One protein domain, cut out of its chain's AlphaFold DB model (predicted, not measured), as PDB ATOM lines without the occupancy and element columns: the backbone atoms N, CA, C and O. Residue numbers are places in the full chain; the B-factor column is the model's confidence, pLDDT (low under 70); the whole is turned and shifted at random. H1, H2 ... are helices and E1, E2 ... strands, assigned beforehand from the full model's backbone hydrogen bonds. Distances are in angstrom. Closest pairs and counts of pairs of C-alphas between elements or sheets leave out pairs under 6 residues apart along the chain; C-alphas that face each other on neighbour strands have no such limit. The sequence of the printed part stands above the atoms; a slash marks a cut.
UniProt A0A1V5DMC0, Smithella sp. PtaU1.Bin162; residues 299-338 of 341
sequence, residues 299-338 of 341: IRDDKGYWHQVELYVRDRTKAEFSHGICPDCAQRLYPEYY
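What this domain is: This is residues 299 to 338 of the 341 residues of a protein of Smithella sp. PtaU1.Bin162 (UniProt A0A1V5DMC0). Two small ends stand far from each other, joined by one long strung-out link: at one end the first printed residues fold back in a small loop beside the short strand E1, which leads straight into the short helix H1, and at the other end lies the helix H2. Residues 315 to 326, with no named element, make the bridge between H1 and H2. The printed part has 40 residues, with one named strand and two named helices in the order E1, H1, H2; the class is mostly helix, though under half of the residues are in named elements. The whole is extended, with a radius of gyration of the C-alphas of 14.8 A, and flat, spanning 43 by 23 by 9 A.

How they stand to each other: Residues 299 to 300 pair with residues 306 to 307 of E1, residues 306 to 308, antiparallel. E1 pairs with no named strand. E1 and H1, residues 309 to 314, meet only through their link, which is tight, with 0 residues between them. H1 and H2, residues 327 to 333, are apart. E1 and H2 are apart too. In H1 and H2 every backbone O i to N i+4 pair is within hydrogen-bond range.

Where its parts are: E1 begins at C-alpha 306, at (577.289, 561.094, 468.740), and is 7.1 A long from first to last C-alpha. H1 is 8.5 A long and ends at C-alpha 314, at (584.387, 564.560, 481.284). H2, the longest helix with 7 residues, is 10.0 A long and ends at C-alpha 333, at (596.486, 574.905, 459.333).

The domain as a whole: The two C-alphas farthest apart are those of Lys 303 and Glu 336, at 43.3 A. The link from H1 to H2 is long, with 12 residues. The printed part has no cut. The mean pLDDT of the printed part is 84.2, and no printed residue is under 70.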
ATOM      1  N   ILE A 299     582.337 560.328 469.710       90.62
ATOM      2  CA  ILE A 299     582.051 559.054 470.388       90.62
ATOM      3  C   ILE A 299     580.547 558.793 470.436       90.62
ATOM      4  O   ILE A 299     579.770 559.726 470.649       90.62
ATOM      5  N   ARG A 300     580.131 557.543 470.220       87.94
ATOM      6  CA  ARG A 300     578.721 557.143 470.311       87.94
ATOM      7  C   ARG A 300     578.375 556.714 471.735       87.94
ATOM      8  O   ARG A 300     579.089 555.900 472.314       87.94
ATOM      9  N   ASP A 301     577.285 557.242 472.284       83.81
ATOM     10  CA  ASP A 301     576.735 556.782 473.559       83.81
ATOM     11  C   ASP A 301     575.867 555.520 473.416       83.81
ATOM     12  O   ASP A 301     575.584 555.052 472.309       83.81
ATOM     13  N   ASP A 302     575.428 554.975 474.552       80.31
ATOM     14  CA  ASP A 302     574.610 553.756 474.610       80.31
ATOM     15  C   ASP A 302     573.212 553.944 473.995       80.31
ATOM     16  O   ASP A 302     572.535 552.972 473.670       80.31
ATOM     17  N   LYS A 303     572.782 555.199 473.795       82.44
ATOM     18  CA  LYS A 303     571.522 555.571 473.138       82.44
ATOM     19  C   LYS A 303     571.695 555.806 471.631       82.44
ATOM     20  O   LYS A 303     570.719 556.093 470.944       82.44
ATOM     21  N   GLY A 304     572.915 555.667 471.105       84.12
ATOM     22  CA  GLY A 304     573.231 555.814 469.686       84.12
ATOM     23  C   GLY A 304     573.564 557.240 469.236       84.12
ATOM     24  O   GLY A 304     573.826 557.441 468.048       84.12
ATOM     25  N   TYR A 305     573.601 558.220 470.142       88.69
ATOM     26  CA  TYR A 305     573.925 559.611 469.817       88.69
ATOM     27  C   TYR A 305     575.434 559.853 469.797       88.69
ATOM     28  O   TYR A 305     576.189 559.268 470.572       88.69
ATOM     29  N   TRP A 306     575.877 560.750 468.913       92.94
ATOM     30  CA  TRP A 306     577.289 561.094 468.740       92.94
ATOM     31  C   TRP A 306     577.652 562.390 469.465       92.94
ATOM     32  O   TRP A 306     577.160 563.466 469.118       92.94
ATOM     33  N   HIS A 307     578.591 562.294 470.399       89.81
ATOM     34  CA  HIS A 307     579.066 563.390 471.243       89.81
ATOM     35  C   HIS A 307     580.531 563.711 470.965       89.81
ATOM     36  O   HIS A 307     581.267 562.885 470.423       89.81
ATOM     37  N   GLN A 308     580.986 564.902 471.356       90.44
ATOM     38  CA  GLN A 308     582.426 565.159 471.425       90.44
ATOM     39  C   GLN A 308     583.049 564.243 472.482       90.44
ATOM     40  O   GLN A 308     582.504 564.123 473.580       90.44
ATOM     41  N   VAL A 309     584.174 563.600 472.149       88.19
ATOM     42  CA  VAL A 309     584.858 562.651 473.051       88.19
ATOM     43  C   VAL A 309     585.157 563.295 474.397       88.19
ATOM     44  O   VAL A 309     584.882 562.707 475.432       88.19
ATOM     45  N   GLU A 310     585.643 564.527 474.381       87.81
ATOM     46  CA  GLU A 310     586.019 565.279 475.578       87.81
ATOM     47  C   GLU A 310     584.836 565.464 476.539       87.81
ATOM     48  O   GLU A 310     584.946 565.158 477.723       87.81
ATOM     49  N   LEU A 311     583.679 565.902 476.021       84.88
ATOM     50  CA  LEU A 311     582.456 566.089 476.809       84.88
ATOM     51  C   LEU A 311     581.960 564.755 477.365       84.88
ATOM     52  O   LEU A 311     581.674 564.633 478.552       84.88
ATOM     53  N   TYR A 312     581.931 563.730 476.514       84.94
ATOM     54  CA  TYR A 312     581.512 562.390 476.900       84.94
ATOM     55  C   TYR A 312     582.388 561.801 478.015       84.94
ATOM     56  O   TYR A 312     581.864 561.146 478.920       84.94
ATOM     57  N   VAL A 313     583.709 562.014 477.940       83.19
ATOM     58  CA  VAL A 313     584.680 561.524 478.923       83.19
ATOM     59  C   VAL A 313     584.616 562.343 480.206       83.19
ATOM     60  O   VAL A 313     584.592 561.753 481.284       83.19
ATOM     61  N   ARG A 314     584.520 563.672 480.121       83.25
ATOM     62  CA  ARG A 314     584.387 564.560 481.284       83.25
ATOM     63  C   ARG A 314     583.132 564.253 482.100       83.25
ATOM     64  O   ARG A 314     583.202 564.163 483.315       83.25
ATOM     65  N   ASP A 315     581.998 564.000 481.453       79.31
ATOM     66  CA  ASP A 315     580.739 563.718 482.161       79.31
ATOM     67  C   ASP A 315     580.730 562.336 482.848       79.31
ATOM     68  O   ASP A 315     579.888 562.043 483.713       79.31
ATOM     69  N   ARG A 316     581.659 561.456 482.451       76.44
ATOM     70  CA  ARG A 316     581.783 560.079 482.943       76.44
ATOM     71  C   ARG A 316     583.052 559.813 483.749       76.44
ATOM     72  O   ARG A 316     583.202 558.706 484.241       76.44
ATOM     73  N   THR A 317     583.942 560.785 483.912       75.44
ATOM     74  CA  THR A 317     585.199 560.635 484.660       75.44
ATOM     75  C   THR A 317     585.518 561.916 485.427       75.44
ATOM     76  O   THR A 317     584.750 562.869 485.404       75.44
ATOM     77  N   LYS A 318     586.658 561.955 486.122       77.00
ATOM     78  CA  LYS A 318     587.188 563.182 486.740       77.00
ATOM     79  C   LYS A 318     588.217 563.899 485.850       77.00
ATOM     80  O   LYS A 318     589.002 564.689 486.359       77.00
ATOM     81  N   ALA A 319     588.281 563.576 484.556       80.75
ATOM     82  CA  ALA A 319     589.271 564.150 483.649       80.75
ATOM     83  C   ALA A 319     588.901 565.584 483.238       80.75
ATOM     84  O   ALA A 319     587.774 565.848 482.816       80.75
ATOM     85  N   GLU A 320     589.879 566.486 483.302       81.88
ATOM     86  CA  GLU A 320     589.803 567.843 482.759       81.88
ATOM     87  C   GLU A 320     590.636 567.933 481.475       81.88
ATOM     88  O   GLU A 320     591.692 567.310 481.363       81.88
ATOM     89  N   PHE A 321     590.153 568.692 480.490       85.81
ATOM     90  CA  PHE A 321     590.780 568.802 479.173       85.81
ATOM     91  C   PHE A 321     591.234 570.237 478.908       85.81
ATOM     92  O   PHE A 321     590.470 571.180 479.115       85.81
ATOM     93  N   SER A 322     592.454 570.388 478.393       86.44
ATOM     94  CA  SER A 322     592.974 571.634 477.825       86.44
ATOM     95  C   SER A 322     593.154 571.486 476.315       86.44
ATOM     96  O   SER A 322     593.656 570.458 475.857       86.44
ATOM     97  N   HIS A 323     592.824 572.520 475.543       85.62
ATOM     98  CA  HIS A 323     592.987 572.507 474.088       85.62
ATOM     99  C   HIS A 323     594.317 573.126 473.666       85.62
ATOM    100  O   HIS A 323     594.670 574.224 474.089       85.62
ATOM    101  N   GLY A 324     595.032 572.432 472.783       83.81
ATOM    102  CA  GLY A 324     596.250 572.913 472.136       83.81
ATOM    103  C   GLY A 324     596.310 572.439 470.686       83.81
ATOM    104  O   GLY A 324     595.601 571.511 470.295       83.81
ATOM    105  N   ILE A 325     597.150 573.077 469.875       84.50
ATOM    106  CA  ILE A 325     597.357 572.694 468.474       84.50
ATOM    107  C   ILE A 325     598.662 571.906 468.399       84.50
ATOM    108  O   ILE A 325     599.723 572.433 468.728       84.50
ATOM    109  N   CYS A 326     598.596 570.636 467.990       88.19
ATOM    110  CA  CYS A 326     599.806 569.834 467.829       88.19
ATOM    111  C   CYS A 326     600.662 570.346 466.649       88.19
ATOM    112  O   CYS A 326     600.112 570.942 465.720       88.19
ATOM    113  N   PRO A 327     601.978 570.067 466.649       87.06
ATOM    114  CA  PRO A 327     602.904 570.355 465.551       87.06
ATOM    115  C   PRO A 327     602.347 570.136 464.138       87.06
ATOM    116  O   PRO A 327     602.354 571.054 463.322       87.06
ATOM    117  N   ASP A 328     601.787 568.956 463.863       88.06
ATOM    118  CA  ASP A 328     601.294 568.600 462.527       88.06
ATOM    119  C   ASP A 328     600.069 569.429 462.119       88.06
ATOM    120  O   ASP A 328     599.939 569.869 460.975       88.06
ATOM    121  N   CYS A 329     599.154 569.667 463.063       87.69
ATOM    122  CA  CYS A 329     597.990 570.515 462.829       87.69
ATOM    123  C   CYS A 329     598.394 571.979 462.668       87.69
ATOM    124  O   CYS A 329     597.832 572.652 461.809       87.69
ATOM    125  N   ALA A 330     599.369 572.459 463.437       86.00
ATOM    126  CA  ALA A 330     599.893 573.811 463.308       86.00
ATOM    127  C   ALA A 330     600.573 573.999 461.945       86.00
ATOM    128  O   ALA A 330     600.266 574.958 461.247       86.00
ATOM    129  N   GLN A 331     601.389 573.036 461.509       85.62
ATOM    130  CA  GLN A 331     602.023 573.055 460.192       85.62
ATOM    131  C   GLN A 331     601.000 573.015 459.047       85.62
ATOM    132  O   GLN A 331     601.191 573.666 458.025       85.62
ATOM    133  N   ARG A 332     599.912 572.254 459.201       88.25
ATOM    134  CA  ARG A 332     598.874 572.115 458.170       88.25
ATOM    135  C   ARG A 332     597.917 573.306 458.100       88.25
ATOM    136  O   ARG A 332     597.505 573.669 457.006       88.25
ATOM    137  N   LEU A 333     597.505 573.849 459.245       86.62
ATOM    138  CA  LEU A 333     596.486 574.905 459.333       86.62
ATOM    139  C   LEU A 333     597.090 576.313 459.337       86.62
ATOM    140  O   LEU A 333     596.429 577.243 458.890       86.62
ATOM    141  N   TYR A 334     598.325 576.455 459.821       86.44
ATOM    142  CA  TYR A 334     599.046 577.725 459.940       86.44
ATOM    143  C   TYR A 334     600.485 577.606 459.398       86.44
ATOM    144  O   TYR A 334     601.446 577.895 460.120       86.44
ATOM    145  N   PRO A 335     600.667 577.165 458.137       79.62
ATOM    146  CA  PRO A 335     601.986 576.885 457.568       79.62
ATOM    147  C   PRO A 335     602.921 578.101 457.580       79.62
ATOM    148  O   PRO A 335     604.117 577.940 457.810       79.62
ATOM    149  N   GLU A 336     602.394 579.315 457.401       81.06
ATOM    150  CA  GLU A 336     603.185 580.557 457.423       81.06
ATOM    151  C   GLU A 336     603.788 580.912 458.792       81.06
ATOM    152  O   GLU A 336     604.828 581.566 458.854       81.06
ATOM    153  N   TYR A 337     603.181 580.456 459.890       71.94
ATOM    154  CA  TYR A 337     603.678 580.696 461.250       71.94
ATOM    155  C   TYR A 337     604.502 579.521 461.786       71.94
ATOM    156  O   TYR A 337     605.124 579.624 462.844       71.94
ATOM    157  N   TYR A 338     604.536 578.405 461.053       72.56
ATOM    158  CA  TYR A 338     605.222 577.187 461.454       72.56
ATOM    159  C   TYR A 338     606.641 577.135 460.875       72.56
ATOM    160  O   TYR A 338     606.956 576.365 459.966       72.56
TER     161      TYR A 338